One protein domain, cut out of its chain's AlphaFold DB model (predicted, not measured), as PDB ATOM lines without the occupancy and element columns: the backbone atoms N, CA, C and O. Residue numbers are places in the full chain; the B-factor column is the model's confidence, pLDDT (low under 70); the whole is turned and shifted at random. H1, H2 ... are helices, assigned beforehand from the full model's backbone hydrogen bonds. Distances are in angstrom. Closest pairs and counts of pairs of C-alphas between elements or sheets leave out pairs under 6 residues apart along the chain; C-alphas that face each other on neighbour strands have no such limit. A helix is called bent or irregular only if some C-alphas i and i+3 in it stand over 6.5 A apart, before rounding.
ATOM      1  N   GLN A 117      -9.671   3.640  25.303       91.88
ATOM      2  CA  GLN A 117      -8.346   4.019  25.811       91.88
ATOM      3  C   GLN A 117      -7.186   3.499  24.937       91.88
ATOM      4  O   GLN A 117      -6.217   4.219  24.700       91.88
ATOM      5  N   VAL A 118      -7.277   2.264  24.423       91.56
ATOM      6  CA  VAL A 118      -6.271   1.698  23.504       91.56
ATOM      7  C   VAL A 118      -6.395   2.349  22.127       91.56
ATOM      8  O   VAL A 118      -5.380   2.682  21.517       91.56
ATOM      9  N   ARG A 119      -7.623   2.591  21.646       93.31
ATOM     10  CA  ARG A 119      -7.863   3.303  20.379       93.31
ATOM     11  C   ARG A 119      -7.329   4.738  20.418       93.31
ATOM     12  O   ARG A 119      -6.731   5.168  19.438       93.31
ATOM     13  N   GLU A 120      -7.476   5.447  21.534       91.94
ATOM     14  CA  GLU A 120      -6.923   6.791  21.734       91.94
ATOM     15  C   GLU A 120      -5.392   6.772  21.821       91.94
ATOM     16  O   GLU A 120      -4.733   7.525  21.108       91.94
ATOM     17  N   ALA A 121      -4.802   5.841  22.578       90.62
ATOM     18  CA  ALA A 121      -3.347   5.680  22.613       90.62
ATOM     19  C   ALA A 121      -2.755   5.388  21.215       90.62
ATOM     20  O   ALA A 121      -1.683   5.890  20.887       90.62
ATOM     21  N   ILE A 122      -3.463   4.632  20.364       91.38
ATOM     22  CA  ILE A 122      -3.078   4.405  18.959       91.38
ATOM     23  C   ILE A 122      -3.148   5.702  18.134       91.38
ATOM     24  O   ILE A 122      -2.285   5.912  17.282       91.38
ATOM     25  N   ARG A 123      -4.139   6.579  18.357       93.06
ATOM     26  CA  ARG A 123      -4.203   7.893  17.684       93.06
ATOM     27  C   ARG A 123      -3.014   8.762  18.091       93.06
ATOM     28  O   ARG A 123      -2.311   9.251  17.212       93.06
ATOM     29  N   GLN A 124      -2.745   8.872  19.392       89.88
ATOM     30  CA  GLN A 124      -1.614   9.637  19.931       89.88
ATOM     31  C   GLN A 124      -0.277   9.118  19.384       89.88
ATOM     32  O   GLN A 124       0.484   9.883  18.799       89.88
ATOM     33  N   ALA A 125      -0.039   7.802  19.418       89.88
ATOM     34  CA  ALA A 125       1.193   7.209  18.892       89.88
ATOM     35  C   ALA A 125       1.383   7.384  17.371       89.88
ATOM     36  O   ALA A 125       2.519   7.430  16.895       89.88
ATOM     37  N   LYS A 126       0.297   7.511  16.592       91.19
ATOM     38  CA  LYS A 126       0.359   7.845  15.156       91.19
ATOM     39  C   LYS A 126       0.731   9.307  14.888       91.19
ATOM     40  O   LYS A 126       1.316   9.579  13.841       91.19
ATOM     41  N   VAL A 127       0.389  10.219  15.800       91.94
ATOM     42  CA  VAL A 127       0.760  11.643  15.730       91.94
ATOM     43  C   VAL A 127       2.197  11.839  16.215       91.94
ATOM     44  O   VAL A 127       3.007  12.413  15.496       91.94
ATOM     45  N   GLU A 128       2.528  11.306  17.393       89.81
ATOM     46  CA  GLU A 128       3.841  11.449  18.035       89.81
ATOM     47  C   GLU A 128       4.953  10.679  17.304       89.81
ATOM     48  O   GLU A 128       6.100  11.114  17.302       89.81
ATOM     49  N   LYS A 129       4.628   9.529  16.690       87.19
ATOM     50  CA  LYS A 129       5.562   8.639  15.967       87.19
ATOM     51  C   LYS A 129       6.799   8.201  16.775       87.19
ATOM     52  O   LYS A 129       7.792   7.769  16.193       87.19
ATOM     53  N   THR A 130       6.742   8.249  18.107       87.88
ATOM     54  CA  THR A 130       7.867   7.874  18.976       87.88
ATOM     55  C   THR A 130       7.845   6.381  19.344       87.88
ATOM     56  O   THR A 130       6.775   5.788  19.517       87.88
ATOM     57  N   PRO A 131       9.005   5.728  19.551       84.25
ATOM     58  CA  PRO A 131       9.042   4.354  20.062       84.25
ATOM     59  C   PRO A 131       8.387   4.200  21.447       84.25
ATOM     60  O   PRO A 131       7.828   3.151  21.767       84.25
ATOM     61  N   THR A 132       8.423   5.245  22.278       89.38
ATOM     62  CA  THR A 132       7.833   5.268  23.626       89.38
ATOM     63  C   THR A 132       6.304   5.267  23.592       89.38
ATOM     64  O   THR A 132       5.687   4.503  24.343       89.38
ATOM     65  N   SER A 133       5.676   6.031  22.691       86.25
ATOM     66  CA  SER A 133       4.219   6.025  22.516       86.25
ATOM     67  C   SER A 133       3.713   4.666  22.020       86.25
ATOM     68  O   SER A 133       2.713   4.152  22.525       86.25
ATOM     69  N   TRP A 134       4.444   4.013  21.110       88.94
ATOM     70  CA  TRP A 134       4.119   2.652  20.670       88.94
ATOM     71  C   TRP A 134       4.330   1.602  21.771       88.94
ATOM     72  O   TRP A 134       3.441   0.777  21.989       88.94
ATOM     73  N   LYS A 135       5.413   1.669  22.564       91.12
ATOM     74  CA  LYS A 135       5.583   0.815  23.763       91.12
ATOM     75  C   LYS A 135       4.398   0.953  24.739       91.12
ATOM     76  O   LYS A 135       3.895  -0.058  25.237       91.12
ATOM     77  N   LYS A 136       3.888   2.174  24.957       91.06
ATOM     78  CA  LYS A 136       2.676   2.441  25.759       91.06
ATOM     79  C   LYS A 136       1.425   1.789  25.151       91.06
ATOM     80  O   LYS A 136       0.678   1.140  25.883       91.06
ATOM     81  N   VAL A 137       1.225   1.888  23.832       90.69
ATOM     82  CA  VAL A 137       0.136   1.196  23.108       90.69
ATOM     83  C   VAL A 137       0.207  -0.319  23.298       90.69
ATOM     84  O   VAL A 137      -0.797  -0.928  23.670       90.69
ATOM     85  N   HIS A 138       1.374  -0.939  23.096       89.62
ATOM     86  CA  HIS A 138       1.538  -2.386  23.267       89.62
ATOM     87  C   HIS A 138       1.244  -2.830  24.707       89.62
ATOM     88  O   HIS A 138       0.524  -3.813  24.900       89.62
ATOM     89  N   LYS A 139       1.709  -2.079  25.719       93.44
ATOM     90  CA  LYS A 139       1.410  -2.348  27.136       93.44
ATOM     91  C   LYS A 139      -0.093  -2.269  27.431       93.44
ATOM     92  O   LYS A 139      -0.647  -3.218  27.982       93.44
ATOM     93  N   LEU A 140      -0.764  -1.187  27.023       92.19
ATOM     94  CA  LEU A 140      -2.210  -1.014  27.223       92.19
ATOM     95  C   LEU A 140      -3.024  -2.099  26.502       92.19
ATOM     96  O   LEU A 140      -3.964  -2.647  27.071       92.19
ATOM     97  N   ARG A 141      -2.635  -2.466  25.276       92.12
ATOM     98  CA  ARG A 141      -3.302  -3.518  24.498       92.12
ATOM     99  C   ARG A 141      -3.117  -4.910  25.109       92.12
ATOM    100  O   ARG A 141      -4.057  -5.702  25.091       92.12
ATOM    101  N   LYS A 142      -1.936  -5.211  25.668       90.69
ATOM    102  CA  LYS A 142      -1.674  -6.465  26.399       90.69
ATOM    103  C   LYS A 142      -2.560  -6.565  27.646       90.69
ATOM    104  O   LYS A 142      -3.187  -7.602  27.848       90.69
ATOM    105  N   LEU A 143      -2.673  -5.481  28.420       92.56
ATOM    106  CA  LEU A 143      -3.550  -5.405  29.596       92.56
ATOM    107  C   LEU A 143      -5.030  -5.581  29.221       92.56
ATOM    108  O   LEU A 143      -5.684  -6.472  29.754       92.56
ATOM    109  N   ALA A 144      -5.530  -4.824  28.239       91.56
ATOM    110  CA  ALA A 144      -6.923  -4.908  27.794       91.56
ATOM    111  C   ALA A 144      -7.312  -6.308  27.280       91.56
ATOM    112  O   ALA A 144      -8.411  -6.789  27.555       91.56
ATOM    113  N   ARG A 145      -6.412  -6.997  26.559       88.75
ATOM    114  CA  ARG A 145      -6.625  -8.395  26.140       88.75
ATOM    115  C   ARG A 145      -6.691  -9.355  27.325       88.75
ATOM    116  O   ARG A 145      -7.559 -10.222  27.345       88.75
ATOM    117  N   HIS A 146      -5.796  -9.195  28.298       88.56
ATOM    118  CA  HIS A 146      -5.760 -10.030  29.499       88.56
ATOM    119  C   HIS A 146      -7.023  -9.848  30.360       88.56
ATOM    120  O   HIS A 146      -7.619 -10.829  30.799       88.56
ATOM    121  N   GLU A 147      -7.482  -8.609  30.555       89.88
ATOM    122  CA  GLU A 147      -8.738  -8.317  31.260       89.88
ATOM    123  C   GLU A 147      -9.958  -8.905  30.544       89.88
ATOM    124  O   GLU A 147     -10.808  -9.520  31.187       89.88
ATOM    125  N   TRP A 148     -10.028  -8.773  29.217       90.19
ATOM    126  CA  TRP A 148     -11.116  -9.325  28.412       90.19
ATOM    127  C   TRP A 148     -11.168 -10.862  28.456       90.19
ATOM    128  O   TRP A 148     -12.246 -11.430  28.640       90.19
ATOM    129  N   GLU A 149     -10.026 -11.551  28.360       87.75
ATOM    130  CA  GLU A 149      -9.988 -13.017  28.472       87.75
ATOM    131  C   GLU A 149     -10.325 -13.474  29.907       87.75
ATOM    132  O   GLU A 149     -11.067 -14.439  30.090       87.75
ATOM    133  N   ALA A 150      -9.898 -12.734  30.938       89.19
ATOM    134  CA  ALA A 150     -10.282 -13.007  32.325       89.19
ATOM    135  C   ALA A 150     -11.794 -12.816  32.576       89.19
ATOM    136  O   ALA A 150     -12.408 -13.628  33.274       89.19
ATOM    137  N   GLN A 151     -12.409 -11.780  31.990       89.81
ATOM    138  CA  GLN A 151     -13.863 -11.574  32.015       89.81
ATOM    139  C   GLN A 151     -14.593 -12.719  31.307       89.81
ATOM    140  O   GLN A 151     -15.517 -13.293  31.878       89.81
ATOM    141  N   ARG A 152     -14.133 -13.112  30.114       90.25
ATOM    142  CA  ARG A 152     -14.668 -14.254  29.365       90.25
ATOM    143  C   ARG A 152     -14.610 -15.551  30.173       90.25
ATOM    144  O   ARG A 152     -15.619 -16.244  30.255       90.25
ATOM    145  N   ILE A 153     -13.466 -15.883  30.775       91.50
ATOM    146  CA  ILE A 153     -13.334 -17.084  31.613       91.50
ATOM    147  C   ILE A 153     -14.303 -17.011  32.803       91.50
ATOM    148  O   ILE A 153     -14.975 -17.998  33.100       91.50
ATOM    149  N   SER A 154     -14.452 -15.840  33.434       91.38
ATOM    150  CA  SER A 154     -15.448 -15.639  34.494       91.38
ATOM    151  C   SER A 154     -16.878 -15.904  34.006       91.38
ATOM    152  O   SER A 154     -17.616 -16.628  34.671       91.38
ATOM    153  N   SER A 155     -17.257 -15.405  32.822       90.38
ATOM    154  CA  SER A 155     -18.564 -15.674  32.203       90.38
ATOM    155  C   SER A 155     -18.781 -17.163  31.915       90.38
ATOM    156  O   SER A 155     -19.860 -17.683  32.189       90.38
ATOM    157  N   ILE A 156     -17.757 -17.872  31.421       91.50
ATOM    158  CA  ILE A 156     -17.833 -19.323  31.184       91.50
ATOM    159  C   ILE A 156     -18.108 -20.071  32.489       91.50
ATOM    160  O   ILE A 156     -19.031 -20.879  32.549       91.50
ATOM    161  N   LEU A 157     -17.345 -19.772  33.545       91.62
ATOM    162  CA  LEU A 157     -17.536 -20.385  34.861       91.62
ATOM    163  C   LEU A 157     -18.918 -20.061  35.453       91.62
ATOM    164  O   LEU A 157     -19.488 -20.886  36.156       91.62
ATOM    165  N   GLN A 158     -19.490 -18.894  35.147       88.25
ATOM    166  CA  GLN A 158     -20.866 -18.525  35.516       88.25
ATOM    167  C   GLN A 158     -21.958 -19.246  34.695       88.25
ATOM    168  O   GLN A 158     -23.139 -19.045  34.963       88.25
ATOM    169  N   GLY A 159     -21.590 -20.104  33.737       84.31
ATOM    170  CA  GLY A 159     -22.518 -20.906  32.934       84.31
ATOM    171  C   GLY A 159     -22.754 -20.393  31.509       84.31
ATOM    172  O   GLY A 159     -23.581 -20.965  30.791       84.31
ATOM    173  N   ASP A 160     -22.037 -19.355  31.051       86.12
ATOM    174  CA  ASP A 160     -22.097 -18.921  29.652       86.12
ATOM    175  C   ASP A 160     -21.276 -19.846  28.733       86.12
ATOM    176  O   ASP A 160     -20.171 -19.549  28.266       86.12
ATOM    177  N   TRP A 161     -21.877 -20.987  28.403       86.44
ATOM    178  CA  TRP A 161     -21.342 -21.937  27.431       86.44
ATOM    179  C   TRP A 161     -21.287 -21.395  25.987       86.44
ATOM    180  O   TRP A 161     -20.779 -22.089  25.101       86.44
ATOM    181  N   SER A 162     -21.799 -20.191  25.682       82.69
ATOM    182  CA  SER A 162     -21.566 -19.549  24.375       82.69
ATOM    183  C   SER A 162     -20.129 -19.025  24.269       82.69
ATOM    184  O   SER A 162     -19.458 -19.279  23.265       82.69
ATOM    185  N   GLN A 163     -19.615 -18.422  25.346       86.69
ATOM    186  CA  GLN A 163     -18.226 -17.975  25.464       86.69
ATOM    187  C   GLN A 163     -17.249 -19.154  25.411       86.69
ATOM    188  O   GLN A 163     -16.224 -19.059  24.741       86.69
ATOM    189  N   TYR A 164     -17.587 -20.290  26.035       88.44
ATOM    190  CA  TYR A 164     -16.757 -21.503  25.985       88.44
ATOM    191  C   TYR A 164     -16.622 -22.027  24.556       88.44
ATOM    192  O   TYR A 164     -15.512 -22.243  24.069       88.44
ATOM    193  N   ARG A 165     -17.760 -22.170  23.860       84.69
ATOM    194  CA  ARG A 165     -17.799 -22.611  22.462       84.69
ATOM    195  C   ARG A 165     -16.998 -21.679  21.562       84.69
ATOM    196  O   ARG A 165     -16.286 -22.170  20.697       84.69
ATOM    197  N   GLU A 166     -17.070 -20.366  21.769       82.69
ATOM    198  CA  GLU A 166     -16.296 -19.408  20.978       82.69
ATOM    199  C   GLU A 166     -14.799 -19.399  21.336       82.69
ATOM    200  O   GLU A 166     -13.978 -19.363  20.425       82.69
ATOM    201  N   ARG A 167     -14.418 -19.527  22.618       84.94
ATOM    202  CA  ARG A 167     -13.016 -19.717  23.047       84.94
ATOM    203  C   ARG A 167     -12.420 -20.962  22.386       84.94
ATOM    204  O   ARG A 167     -11.375 -20.874  21.751       84.94
ATOM    205  N   LYS A 168     -13.128 -22.097  22.449       81.94
ATOM    206  CA  LYS A 168     -12.750 -23.336  21.749       81.94
ATOM    207  C   LYS A 168     -12.647 -23.134  20.239       81.94
ATOM    208  O   LYS A 168     -11.636 -23.521  19.668       81.94
ATOM    209  N   ARG A 169     -13.624 -22.468  19.611       76.94
ATOM    210  CA  ARG A 169     -13.601 -22.166  18.170       76.94
ATOM    211  C   ARG A 169     -12.398 -21.309  17.774       76.94
ATOM    212  O   ARG A 169     -11.900 -21.459  16.671       76.94
ATOM    213  N   GLN A 170     -11.956 -20.398  18.643       75.44
ATOM    214  CA  GLN A 170     -10.788 -19.539  18.423       75.44
ATOM    215  C   GLN A 170      -9.474 -20.311  18.589       75.44
ATOM    216  O   GLN A 170      -8.597 -20.165  17.745       75.44
ATOM    217  N   LEU A 171      -9.369 -21.183  19.597       71.12
ATOM    218  CA  LEU A 171      -8.232 -22.099  19.768       71.12
ATOM    219  C   LEU A 171      -8.130 -23.121  18.621       71.12
ATOM    220  O   LEU A 171      -7.030 -23.476  18.209       71.12
ATOM    221  N   SER A 172      -9.263 -23.549  18.055       64.38
ATOM    222  CA  SER A 172      -9.310 -24.461  16.908       64.38
ATOM    223  C   SER A 172      -9.103 -23.780  15.547       64.38
ATOM    224  O   SER A 172      -9.190 -24.462  14.531       64.38
ATOM    225  N   LYS A 173      -8.819 -22.466  15.478       61.22
ATOM    226  CA  LYS A 173      -8.414 -21.773  14.232       61.22
ATOM    227  C   LYS A 173      -6.943 -22.034  13.871       61.22
ATOM    228  O   LYS A 173      -6.225 -21.116  13.479       61.22
TER     229      LYS A 173
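AT A GLANCE: This is residues 117 to 173 of the 969 residues of the protein "Putative 149 kDa protein" of Symbiodinium microadriaticum (UniProt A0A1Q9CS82). One long helix, H2, makes the longest axis, with a shorter helix at each of its ends: H1 folds back beside the first part of H2 as a helical hairpin, and H3 turns off from the far end, making a V with H2. The stretch of H2 between these two contacts is bare, and residues 168 to 173, of which 168 to 171 belong to H3, stick out at the open end of the V. The printed part has 57 residues with three named helices, in the order H1, H2, H3, and no named strand; the class is all helix. It is only just extended, close to loose, with a radius of gyration of the C-alphas of 15.4 A, and its C-alphas span 44 by 23 by 13 A.

IN THESE COORDINATES: Begin with the longest helix, H2, residues 131 to 157: find C-alpha 131 at (9.042, 4.354, 20.062), and from there the helix runs 39.2 A to C-alpha 157 at (-17.536, -20.385, 34.861). Before it in the chain comes H1, residues 117 to 128, which begins at C-alpha 117 at (-8.346, 4.019, 25.811) and measures 16.3 A. After it comes H3, residues 161 to 171, 15.2 A long, which ends at C-alpha 171 at (-8.232, -22.099, 19.768). No helix is bent or irregular.

HOW THE PARTS SIT: Look first along H2 at residues 133 to 144, the part that alone touches H1. The closest C-alphas of the two helices are those of Ala 125 and Ser 133, 4.9 A apart. H1 and H2 form a hairpin and run opposite ways at a shallow tilt of 13 degrees. Then go on to residues 152 to 156 of H2, the part that alone touches H3. Here the closest C-alphas are those of Ile 156 and Tyr 164, 5.7 A apart. H2 and H3 run opposite ways at a steep tilt of 46 degrees. H1 and H3 are apart. In H1, H2 and H3 every pair of O i and N i+4 is within hydrogen-bond range.

THE WHOLE: The outline is elongated, and the two C-alphas farthest apart are those of Glu 128 and Gly 159, 44.3 A. The printed part has no cut, and you will find both links tight, with 2 residues between H1 and H2 and 3 between H2 and H3. Residues 127 to 132 and residues 168 to 173 stand free; without them the body spans 40 by 13 by 12 A. In the B-factor column the mean pLDDT of the printed part is 87.6, and residues 172 to 173 are under 70.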